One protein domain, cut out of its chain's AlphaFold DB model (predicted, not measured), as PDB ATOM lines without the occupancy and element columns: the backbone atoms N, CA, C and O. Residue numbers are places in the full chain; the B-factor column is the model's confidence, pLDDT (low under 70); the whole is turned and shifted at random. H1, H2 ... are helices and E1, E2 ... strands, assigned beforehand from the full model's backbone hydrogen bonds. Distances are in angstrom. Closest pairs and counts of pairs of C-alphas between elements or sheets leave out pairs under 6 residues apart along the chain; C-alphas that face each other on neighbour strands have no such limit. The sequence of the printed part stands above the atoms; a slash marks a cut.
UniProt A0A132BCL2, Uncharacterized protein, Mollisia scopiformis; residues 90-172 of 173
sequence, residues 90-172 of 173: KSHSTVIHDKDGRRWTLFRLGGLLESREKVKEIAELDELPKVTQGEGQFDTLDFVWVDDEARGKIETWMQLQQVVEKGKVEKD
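What this domain is: This is residues 90 to 172 of the 173 residues of an uncharacterized protein of Mollisia scopiformis (UniProt A0A132BCL2). A strongly twisted sheet of two hairpins, E1-E2 and E3-E4, curls like part of a barrel, with short helix H1 over E4; long helix H2 starts beside the sheet, and residues 162 to 172 stick out as an arm. The 83 printed residues hold four strands and two helices, E1 E2 H1 E3 E4 H2; the sheet, E1 E2 E4 E3, is antiparallel, the class mixed. It is only just loose, close to compact, with radius of gyration 14.5 A and spans of 51, 32 and 22 A.

How they stand to each other: Look at E1, residues 93 to 97, and E2, 103 to 108: N 94 and O 106 are 3.0 A apart. H1, 116 to 123, lies between E2 and E3, 131 to 135, in a split strand-helix-strand unit, two same-way strands joined through a helix, with a right-handed crossover and E4, 140 to 146, between them in the sheet. Between neighbour strands E2 and E4, N 107 and O 144 are within hydrogen-bond range at 3.0 A; between neighbour strands E4 and E3, N 132 and O 143 are within hydrogen-bond range at 2.8 A. H1's height over the sheet is 10.1 A; Arg 116 and Val 144 have the closest C-alphas of H1 and E4, 6.8 A. H2, 148 to 171, only grazes the sheet with 148 to 154; its residues 149 to 157 alone touch H1, about perpendicular at 78 degrees, closest C-alphas Ala 123 and Ala 150, 4.8 A. Each O i to N i+4 pair of H1 is within hydrogen-bond range, 17 of 20 in H2.

Where its parts are: Find C-alpha 93 at (22.806, -14.031, 35.117), where E1 begins. E4 is 19.5 A long; H2 runs 34.0 A to C-alpha 171 at (52.628, -24.890, 45.770), with a kink of 30 degrees near residue 165.

The domain as a whole: The C-alphas of Lys 99 and Asp 172, the farthest apart, are 52.2 A from each other. The printed part has no cut and no long link; pLDDT is under 70 at residues 136 to 138 and 161 to 172.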
ATOM      1  N   LYS A  90      28.004 -15.927  34.608       79.00
ATOM      2  CA  LYS A  90      27.748 -14.545  34.185       79.00
ATOM      3  C   LYS A  90      26.773 -14.498  33.013       79.00
ATOM      4  O   LYS A  90      25.860 -13.677  33.039       79.00
ATOM      5  N   SER A  91      26.932 -15.385  32.030       79.06
ATOM      6  CA  SER A  91      25.999 -15.494  30.902       79.06
ATOM      7  C   SER A  91      24.599 -15.952  31.331       79.06
ATOM      8  O   SER A  91      23.606 -15.524  30.751       79.06
ATOM      9  N   HIS A  92      24.508 -16.746  32.403       80.06
ATOM     10  CA  HIS A  92      23.257 -17.206  33.017       80.06
ATOM     11  C   HIS A  92      22.743 -16.277  34.125       80.06
ATOM     12  O   HIS A  92      21.896 -16.672  34.935       80.06
ATOM     13  N   SER A  93      23.251 -15.045  34.175       83.31
ATOM     14  CA  SER A  93      22.806 -14.031  35.117       83.31
ATOM     15  C   SER A  93      22.154 -12.864  34.390       83.31
ATOM     16  O   SER A  93      22.570 -12.469  33.301       83.31
ATOM     17  N   THR A  94      21.122 -12.291  34.998       85.94
ATOM     18  CA  THR A  94      20.488 -11.080  34.480       85.94
ATOM     19  C   THR A  94      20.186 -10.105  35.601       85.94
ATOM     20  O   THR A  94      19.932 -10.496  36.741       85.94
ATOM     21  N   VAL A  95      20.229  -8.816  35.284       86.94
ATOM     22  CA  VAL A  95      19.935  -7.743  36.231       86.94
ATOM     23  C   VAL A  95      18.514  -7.264  35.990       86.94
ATOM     24  O   VAL A  95      18.160  -6.859  34.885       86.94
ATOM     25  N   ILE A  96      17.710  -7.273  37.046       85.81
ATOM     26  CA  ILE A  96      16.319  -6.834  37.033       85.81
ATOM     27  C   ILE A  96      16.151  -5.708  38.046       85.81
ATOM     28  O   ILE A  96      16.754  -5.710  39.114       85.81
ATOM     29  N   HIS A  97      15.323  -4.727  37.704       85.62
ATOM     30  CA  HIS A  97      14.944  -3.654  38.612       85.62
ATOM     31  C   HIS A  97      13.517  -3.906  39.097       85.62
ATOM     32  O   HIS A  97      12.634  -4.206  38.290       85.62
ATOM     33  N   ASP A  98      13.288  -3.815  40.405       82.25
ATOM     34  CA  ASP A  98      11.934  -3.887  40.945       82.25
ATOM     35  C   ASP A  98      11.167  -2.566  40.749       82.25
ATOM     36  O   ASP A  98      11.689  -1.567  40.245       82.25
ATOM     37  N   LYS A  99       9.888  -2.570  41.137       79.94
ATOM     38  CA  LYS A  99       9.000  -1.400  41.031       79.94
ATOM     39  C   LYS A  99       9.452  -0.221  41.897       79.94
ATOM     40  O   LYS A  99       9.062   0.908  41.612       79.94
ATOM     41  N   ASP A 100      10.273  -0.489  42.907       81.25
ATOM     42  CA  ASP A 100      10.833   0.488  43.836       81.25
ATOM     43  C   ASP A 100      12.229   0.968  43.385       81.25
ATOM     44  O   ASP A 100      12.883   1.749  44.076       81.25
ATOM     45  N   GLY A 101      12.692   0.520  42.210       81.06
ATOM     46  CA  GLY A 101      13.983   0.865  41.627       81.06
ATOM     47  C   GLY A 101      15.168   0.099  42.214       81.06
ATOM     48  O   GLY A 101      16.309   0.398  41.851       81.06
ATOM     49  N   ARG A 102      14.943  -0.886  43.095       84.00
ATOM     50  CA  ARG A 102      16.026  -1.709  43.646       84.00
ATOM     51  C   ARG A 102      16.526  -2.680  42.593       84.00
ATOM     52  O   ARG A 102      15.751  -3.282  41.847       84.00
ATOM     53  N   ARG A 103      17.844  -2.828  42.557       86.75
ATOM     54  CA  ARG A 103      18.544  -3.710  41.635       86.75
ATOM     55  C   ARG A 103      18.638  -5.109  42.234       86.75
ATOM     56  O   ARG A 103      19.167  -5.285  43.327       86.75
ATOM     57  N   TRP A 104      18.164  -6.082  41.479       87.56
ATOM     58  CA  TRP A 104      18.250  -7.501  41.773       87.56
ATOM     59  C   TRP A 104      19.048  -8.188  40.675       87.56
ATOM     60  O   TRP A 104      18.952  -7.831  39.502       87.56
ATOM     61  N   THR A 105      19.836  -9.185  41.048       88.25
ATOM     62  CA  THR A 105      20.489 -10.081  40.096       88.25
ATOM     63  C   THR A 105      19.811 -11.438  40.199       88.25
ATOM     64  O   THR A 105      19.640 -11.965  41.297       88.25
ATOM     65  N   LEU A 106      19.381 -11.980  39.066       88.62
ATOM     66  CA  LEU A 106      18.875 -13.341  38.979       88.62
ATOM     67  C   LEU A 106      20.001 -14.231  38.486       88.62
ATOM     68  O   LEU A 106      20.543 -13.982  37.412       88.62
ATOM     69  N   PHE A 107      20.307 -15.268  39.252       87.31
ATOM     70  CA  PHE A 107      21.195 -16.344  38.828       87.31
ATOM     71  C   PHE A 107      20.377 -17.597  38.543       87.31
ATOM     72  O   PHE A 107      19.528 -17.970  39.356       87.31
ATOM     73  N   ARG A 108      20.633 -18.263  37.415       85.44
ATOM     74  CA  ARG A 108      20.124 -19.620  37.177       85.44
ATOM     75  C   ARG A 108      20.743 -20.578  38.202       85.44
ATOM     76  O   ARG A 108      21.960 -20.570  38.385       85.44
ATOM     77  N   LEU A 109      19.915 -21.391  38.852       82.81
ATOM     78  CA  LEU A 109      20.370 -22.524  39.651       82.81
ATOM     79  C   LEU A 109      20.781 -23.666  38.715       82.81
ATOM     80  O   LEU A 109      20.063 -24.010  37.777       82.81
ATOM     81  N   GLY A 110      21.964 -24.214  38.963       74.50
ATOM     82  CA  GLY A 110      22.670 -25.135  38.072       74.50
ATOM     83  C   GLY A 110      24.178 -24.878  38.113       74.50
ATOM     84  O   GLY A 110      24.632 -23.791  38.488       74.50
ATOM     85  N   GLY A 111      24.984 -25.880  37.769       73.94
ATOM     86  CA  GLY A 111      26.443 -25.770  37.828       73.94
ATOM     87  C   GLY A 111      26.950 -25.452  39.228       73.94
ATOM     88  O   GLY A 111      26.725 -26.187  40.187       73.94
ATOM     89  N   LEU A 112      27.653 -24.324  39.340       72.75
ATOM     90  CA  LEU A 112      28.272 -23.871  40.586       72.75
ATOM     91  C   LEU A 112      27.252 -23.483  41.664       72.75
ATOM     92  O   LEU A 112      27.540 -23.639  42.852       72.75
ATOM     93  N   LEU A 113      26.066 -23.018  41.261       80.19
ATOM     94  CA  LEU A 113      24.969 -22.648  42.155       80.19
ATOM     95  C   LEU A 113      23.881 -23.723  42.103       80.19
ATOM     96  O   LEU A 113      22.760 -23.478  41.671       80.19
ATOM     97  N   GLU A 114      24.235 -24.939  42.517       74.31
ATOM     98  CA  GLU A 114      23.373 -26.127  42.401       74.31
ATOM     99  C   GLU A 114      22.059 -26.032  43.193       74.31
ATOM    100  O   GLU A 114      21.093 -26.721  42.875       74.31
ATOM    101  N   SER A 115      22.006 -25.190  44.228       80.88
ATOM    102  CA  SER A 115      20.825 -25.045  45.072       80.88
ATOM    103  C   SER A 115      20.757 -23.684  45.758       80.88
ATOM    104  O   SER A 115      21.766 -22.999  45.955       80.88
ATOM    105  N   ARG A 116      19.552 -23.297  46.187       84.75
ATOM    106  CA  ARG A 116      19.335 -22.085  46.996       84.75
ATOM    107  C   ARG A 116      20.029 -22.160  48.358       84.75
ATOM    108  O   ARG A 116      20.379 -21.125  48.914       84.75
ATOM    109  N   GLU A 117      20.237 -23.362  48.892       85.19
ATOM    110  CA  GLU A 117      20.969 -23.598  50.136       85.19
ATOM    111  C   GLU A 117      22.450 -23.265  49.951       85.19
ATOM    112  O   GLU A 117      23.027 -22.563  50.778       85.19
ATOM    113  N   LYS A 118      23.036 -23.664  48.818       83.19
ATOM    114  CA  LYS A 118      24.409 -23.300  48.461       83.19
ATOM    115  C   LYS A 118      24.558 -21.804  48.225       83.19
ATOM    116  O   LYS A 118      25.523 -21.200  48.677       83.19
ATOM    117  N   VAL A 119      23.575 -21.178  47.578       85.31
ATOM    118  CA  VAL A 119      23.550 -19.717  47.410       85.31
ATOM    119  C   VAL A 119      23.487 -19.020  48.768       85.31
ATOM    120  O   VAL A 119      24.211 -18.054  48.978       85.31
ATOM    121  N   LYS A 120      22.673 -19.524  49.703       87.31
ATOM    122  CA  LYS A 120      22.602 -19.007  51.074       87.31
ATOM    123  C   LYS A 120      23.954 -19.098  51.781       87.31
ATOM    124  O   LYS A 120      24.364 -18.126  52.403       87.31
ATOM    125  N   GLU A 121      24.623 -20.243  51.688       85.56
ATOM    126  CA  GLU A 121      25.939 -20.463  52.291       85.56
ATOM    127  C   GLU A 121      26.991 -19.512  51.704       85.56
ATOM    128  O   GLU A 121      27.672 -18.814  52.449       85.56
ATOM    129  N   ILE A 122      27.072 -19.424  50.374       85.94
ATOM    130  CA  ILE A 122      28.059 -18.596  49.668       85.94
ATOM    131  C   ILE A 122      27.831 -17.101  49.914       85.94
ATOM    132  O   ILE A 122      28.782 -16.349  50.117       85.94
ATOM    133  N   ALA A 123      26.577 -16.655  49.856       86.00
ATOM    134  CA  ALA A 123      26.221 -15.254  50.048       86.00
ATOM    135  C   ALA A 123      26.038 -14.876  51.529       86.00
ATOM    136  O   ALA A 123      25.759 -13.715  51.826       86.00
ATOM    137  N   GLU A 124      26.209 -15.832  52.449       86.19
ATOM    138  CA  GLU A 124      25.996 -15.668  53.893       86.19
ATOM    139  C   GLU A 124      24.647 -14.999  54.205       86.19
ATOM    140  O   GLU A 124      24.557 -14.079  55.017       86.19
ATOM    141  N   LEU A 125      23.593 -15.419  53.503       84.62
ATOM    142  CA  LEU A 125      22.260 -14.851  53.684       84.62
ATOM    143  C   LEU A 125      21.641 -15.383  54.981       84.62
ATOM    144  O   LEU A 125      21.697 -16.581  55.261       84.62
ATOM    145  N   ASP A 126      20.978 -14.515  55.744       80.50
ATOM    146  CA  ASP A 126      20.256 -14.919  56.958       80.50
ATOM    147  C   ASP A 126      19.063 -15.837  56.624       80.50
ATOM    148  O   ASP A 126      18.810 -16.858  57.279       80.50
ATOM    149  N   GLU A 127      18.374 -15.531  55.524       82.94
ATOM    150  CA  GLU A 127      17.206 -16.256  55.025       82.94
ATOM    151  C   GLU A 127      17.496 -16.996  53.712       82.94
ATOM    152  O   GLU A 127      18.463 -16.717  53.006       82.94
ATOM    153  N   LEU A 128      16.659 -17.987  53.390       84.25
ATOM    154  CA  LEU A 128      16.755 -18.668  52.099       84.25
ATOM    155  C   LEU A 128      16.358 -17.691  50.986       84.25
ATOM    156  O   LEU A 128      15.270 -17.110  51.058       84.25
ATOM    157  N   PRO A 129      17.196 -17.523  49.949       86.31
ATOM    158  CA  PRO A 129      16.902 -16.579  48.891       86.31
ATOM    159  C   PRO A 129      15.670 -17.021  48.102       86.31
ATOM    160  O   PRO A 129      15.368 -18.212  47.953       86.31
ATOM    161  N   LYS A 130      14.939 -16.033  47.586       87.69
ATOM    162  CA  LYS A 130      13.730 -16.276  46.807       87.69
ATOM    163  C   LYS A 130      14.091 -16.995  45.510       87.69
ATOM    164  O   LYS A 130      14.951 -16.530  44.768       87.69
ATOM    165  N   VAL A 131      13.370 -18.078  45.222       88.88
ATOM    166  CA  VAL A 131      13.479 -18.816  43.960       88.88
ATOM    167  C   VAL A 131      12.251 -18.540  43.098       88.88
ATOM    168  O   VAL A 131      11.119 -18.523  43.586       88.88
ATOM    169  N   THR A 132      12.474 -18.291  41.815       88.19
ATOM    170  CA  THR A 132      11.436 -18.177  40.794       88.19
ATOM    171  C   THR A 132      11.723 -19.171  39.690       88.19
ATOM    172  O   THR A 132      12.862 -19.312  39.267       88.19
ATOM    173  N   GLN A 133      10.675 -19.829  39.221       87.00
ATOM    174  CA  GLN A 133      10.764 -20.745  38.099       87.00
ATOM    175  C   GLN A 133      10.604 -19.974  36.790       87.00
ATOM    176  O   GLN A 133       9.725 -19.115  36.675       87.00
ATOM    177  N   GLY A 134      11.461 -20.265  35.824       80.50
ATOM    178  CA  GLY A 134      11.328 -19.855  34.437       80.50
ATOM    179  C   GLY A 134      11.087 -21.070  33.549       80.50
ATOM    180  O   GLY A 134      11.453 -22.193  33.888       80.50
ATOM    181  N   GLU A 135      10.468 -20.838  32.402       77.69
ATOM    182  CA  GLU A 135      10.312 -21.871  31.383       77.69
ATOM    183  C   GLU A 135      11.600 -21.943  30.559       77.69
ATOM    184  O   GLU A 135      11.974 -20.990  29.872       77.69
ATOM    185  N   GLY A 136      12.305 -23.065  30.667       66.06
ATOM    186  CA  GLY A 136      13.318 -23.455  29.703       66.06
ATOM    187  C   GLY A 136      12.665 -24.058  28.463       66.06
ATOM    188  O   GLY A 136      11.459 -24.294  28.402       66.06
ATOM    189  N   GLN A 137      13.475 -24.333  27.445       62.03
ATOM    190  CA  GLN A 137      12.969 -24.855  26.175       62.03
ATOM    191  C   GLN A 137      12.348 -26.263  26.307       62.03
ATOM    192  O   GLN A 137      11.491 -26.624  25.502       62.03
ATOM    193  N   PHE A 138      12.758 -27.040  27.319       60.47
ATOM    194  CA  PHE A 138      12.292 -28.416  27.551       60.47
ATOM    195  C   PHE A 138      12.022 -28.765  29.019       60.47
ATOM    196  O   PHE A 138      11.391 -29.786  29.279       60.47
ATOM    197  N   ASP A 139      12.470 -27.940  29.966       70.06
ATOM    198  CA  ASP A 139      12.249 -28.151  31.397       70.06
ATOM    199  C   ASP A 139      12.088 -26.809  32.123       70.06
ATOM    200  O   ASP A 139      12.287 -25.737  31.548       70.06
ATOM    201  N   THR A 140      11.712 -26.867  33.392       78.94
ATOM    202  CA  THR A 140      11.591 -25.707  34.268       78.94
ATOM    203  C   THR A 140      12.957 -25.364  34.849       78.94
ATOM    204  O   THR A 140      13.635 -26.217  35.414       78.94
ATOM    205  N   LEU A 141      13.367 -24.105  34.718       82.00
ATOM    206  CA  LEU A 141      14.630 -23.605  35.248       82.00
ATOM    207  C   LEU A 141      14.377 -22.814  36.523       82.00
ATOM    208  O   LEU A 141      13.547 -21.907  36.540       82.00
ATOM    209  N   ASP A 142      15.123 -23.108  37.578       87.12
ATOM    210  CA  ASP A 142      15.028 -22.348  38.816       87.12
ATOM    211  C   ASP A 142      16.015 -21.175  38.801       87.12
ATOM    212  O   ASP A 142      17.178 -21.315  38.432       87.12
ATOM    213  N   PHE A 143      15.558 -20.002  39.230       87.69
ATOM    214  CA  PHE A 143      16.359 -18.786  39.336       87.69
ATOM    215  C   PHE A 143      16.313 -18.245  40.754       87.69
ATOM    216  O   PHE A 143      15.241 -18.141  41.351       87.69
ATOM    217  N   VAL A 144      17.462 -17.837  41.278       90.44
ATOM    218  CA  VAL A 144      17.587 -17.243  42.606       90.44
ATOM    219  C   VAL A 144      17.743 -15.730  42.515       90.44
ATOM    220  O   VAL A 144      18.528 -15.221  41.715       90.44
ATOM    221  N   TRP A 145      16.990 -15.009  43.342       89.44
ATOM    222  CA  TRP A 145      17.087 -13.559  43.472       89.44
ATOM    223  C   TRP A 145      18.133 -13.206  44.518       89.44
ATOM    224  O   TRP A 145      18.013 -13.619  45.673       89.44
ATOM    225  N   VAL A 146      19.120 -12.405  44.128       89.00
ATOM    226  CA  VAL A 146      20.144 -11.885  45.035       89.00
ATOM    227  C   VAL A 146      20.291 -10.377  44.872       89.00
ATOM    228  O   VAL A 146      20.101  -9.832  43.780       89.00
ATOM    229  N   ASP A 147      20.593  -9.691  45.968       88.75
ATOM    230  CA  ASP A 147      20.910  -8.266  45.949       88.75
ATOM    231  C   ASP A 147      22.367  -8.024  45.504       88.75
ATOM    232  O   ASP A 147      23.109  -8.950  45.163       88.75
ATOM    233  N   ASP A 148      22.773  -6.756  45.451       84.75
ATOM    234  CA  ASP A 148      24.126  -6.383  45.033       84.75
ATOM    235  C   ASP A 148      25.215  -6.874  46.014       84.75
ATOM    236  O   ASP A 148      26.336  -7.143  45.573       84.75
ATOM    237  N   GLU A 149      24.907  -7.024  47.308       86.94
ATOM    238  CA  GLU A 149      25.857  -7.511  48.318       86.94
ATOM    239  C   GLU A 149      26.093  -9.017  48.158       86.94
ATOM    240  O   GLU A 149      27.233  -9.469  48.015       86.94
ATOM    241  N   ALA A 150      25.010  -9.786  48.082       86.38
ATOM    242  CA  ALA A 150      25.029 -11.216  47.828       86.38
ATOM    243  C   ALA A 150      25.653 -11.544  46.467       86.38
ATOM    244  O   ALA A 150      26.448 -12.481  46.373       86.38
ATOM    245  N   ARG A 151      25.387 -10.740  45.422       86.50
ATOM    246  CA  ARG A 151      26.093 -10.864  44.134       86.50
ATOM    247  C   ARG A 151      27.602 -10.736  44.323       86.50
ATOM    248  O   ARG A 151      28.339 -11.574  43.811       86.50
ATOM    249  N   GLY A 152      28.056  -9.708  45.043       83.94
ATOM    250  CA  GLY A 152      29.481  -9.486  45.293       83.94
ATOM    251  C   GLY A 152      30.141 -10.692  45.960       83.94
ATOM    252  O   GLY A 152      31.178 -11.160  45.494       83.94
ATOM    253  N   LYS A 153      29.497 -11.258  46.988       86.56
ATOM    254  CA  LYS A 153      29.991 -12.454  47.690       86.56
ATOM    255  C   LYS A 153      30.057 -13.684  46.786       86.56
ATOM    256  O   LYS A 153      31.073 -14.376  46.787       86.56
ATOM    257  N   ILE A 154      29.031 -13.919  45.966       85.44
ATOM    258  CA  ILE A 154      29.021 -15.016  44.988       85.44
ATOM    259  C   ILE A 154      30.171 -14.847  43.992       85.44
ATOM    260  O   ILE A 154      30.956 -15.772  43.797       85.44
ATOM    261  N   GLU A 155      30.344 -13.658  43.414       82.38
ATOM    262  CA  GLU A 155      31.435 -13.390  42.472       82.38
ATOM    263  C   GLU A 155      32.823 -13.555  43.108       82.38
ATOM    264  O   GLU A 155      33.738 -14.074  42.460       82.38
ATOM    265  N   THR A 156      32.998 -13.144  44.368       82.81
ATOM    266  CA  THR A 156      34.242 -13.345  45.123       82.81
ATOM    267  C   THR A 156      34.493 -14.821  45.413       82.81
ATOM    268  O   THR A 156      35.604 -15.299  45.189       82.81
ATOM    269  N   TRP A 157      33.483 -15.573  45.848       83.50
ATOM    270  CA  TRP A 157      33.610 -17.011  46.084       83.50
ATOM    271  C   TRP A 157      34.006 -17.761  44.809       83.50
ATOM    272  O   TRP A 157      34.884 -18.619  44.847       83.50
ATOM    273  N   MET A 158      33.452 -17.377  43.659       76.19
ATOM    274  CA  MET A 158      33.837 -17.959  42.369       76.19
ATOM    275  C   MET A 158      35.287 -17.654  41.998       76.19
ATOM    276  O   MET A 158      35.989 -18.520  41.478       76.19
ATOM    277  N   GLN A 159      35.755 -16.433  42.270       72.19
ATOM    278  CA  GLN A 159      37.164 -16.085  42.083       72.19
ATOM    279  C   GLN A 159      38.061 -16.915  42.999       72.19
ATOM    280  O   GLN A 159      39.091 -17.405  42.552       72.19
ATOM    281  N   LEU A 160      37.657 -17.116  44.254       71.38
ATOM    282  CA  LEU A 160      38.400 -17.939  45.202       71.38
ATOM    283  C   LEU A 160      38.417 -19.412  44.795       71.38
ATOM    284  O   LEU A 160      39.465 -20.028  44.919       71.38
ATOM    285  N   GLN A 161      37.329 -19.966  44.257       69.44
ATOM    286  CA  GLN A 161      37.333 -21.326  43.704       69.44
ATOM    287  C   GLN A 161      38.340 -21.453  42.554       69.44
ATOM    288  O   GLN A 161      39.212 -22.315  42.607       69.44
ATOM    289  N   GLN A 162      38.334 -20.519  41.596       63.12
ATOM    290  CA  GLN A 162      39.320 -20.504  40.507       63.12
ATOM    291  C   GLN A 162      40.766 -20.330  41.011       63.12
ATOM    292  O   GLN A 162      41.692 -20.913  40.452       63.12
ATOM    293  N   VAL A 163      40.985 -19.534  42.065       58.62
ATOM    294  CA  VAL A 163      42.317 -19.304  42.651       58.62
ATOM    295  C   VAL A 163      42.774 -20.472  43.518       58.62
ATOM    296  O   VAL A 163      43.957 -20.772  43.521       58.62
ATOM    297  N   VAL A 164      41.889 -21.165  44.232       58.03
ATOM    298  CA  VAL A 164      42.239 -22.386  44.976       58.03
ATOM    299  C   VAL A 164      42.626 -23.496  44.004       58.03
ATOM    300  O   VAL A 164      43.587 -24.221  44.259       58.03
ATOM    301  N   GLU A 165      41.943 -23.594  42.865       55.22
ATOM    302  CA  GLU A 165      42.299 -24.545  41.813       55.22
ATOM    303  C   GLU A 165      43.608 -24.182  41.101       55.22
ATOM    304  O   GLU A 165      44.394 -25.077  40.808       55.22
ATOM    305  N   LYS A 166      43.907 -22.889  40.908       50.41
ATOM    306  CA  LYS A 166      45.204 -22.428  40.374       50.41
ATOM    307  C   LYS A 166      46.348 -22.477  41.399       50.41
ATOM    308  O   LYS A 166      47.473 -22.800  41.053       50.41
ATOM    309  N   GLY A 167      46.078 -22.192  42.669       41.38
ATOM    310  CA  GLY A 167      47.074 -22.063  43.737       41.38
ATOM    311  C   GLY A 167      47.495 -23.388  44.375       41.38
ATOM    312  O   GLY A 167      48.573 -23.461  44.961       41.38
ATOM    313  N   LYS A 168      46.692 -24.453  44.241       46.78
ATOM    314  CA  LYS A 168      47.158 -25.824  44.513       46.78
ATOM    315  C   LYS A 168      48.272 -26.250  43.550       46.78
ATOM    316  O   LYS A 168      49.144 -27.004  43.945       46.78
ATOM    317  N   VAL A 169      48.279 -25.716  42.329       47.34
ATOM    318  CA  VAL A 169      49.265 -26.058  41.292       47.34
ATOM    319  C   VAL A 169      50.613 -25.362  41.531       47.34
ATOM    320  O   VAL A 169      51.659 -25.969  41.327       47.34
ATOM    321  N   GLU A 170      50.617 -24.121  42.028       43.00
ATOM    322  CA  GLU A 170      51.862 -23.370  42.288       43.00
ATOM    323  C   GLU A 170      52.624 -23.814  43.547       43.00
ATOM    324  O   GLU A 170      53.816 -23.542  43.659       43.00
ATOM    325  N   LYS A 171      51.967 -24.459  44.521       38.56
ATOM    326  CA  LYS A 171      52.628 -24.890  45.770       38.56
ATOM    327  C   LYS A 171      53.342 -26.237  45.680       38.56
ATOM    328  O   LYS A 171      54.185 -26.497  46.536       38.56
ATOM    329  N   ASP A 172      53.012 -27.036  44.671       42.69
ATOM    330  CA  ASP A 172      53.588 -28.364  44.441       42.69
ATOM    331  C   ASP A 172      54.518 -28.403  43.201       42.69
ATOM    332  O   ASP A 172      54.950 -29.483  42.796       42.69
TER     333      ASP A 172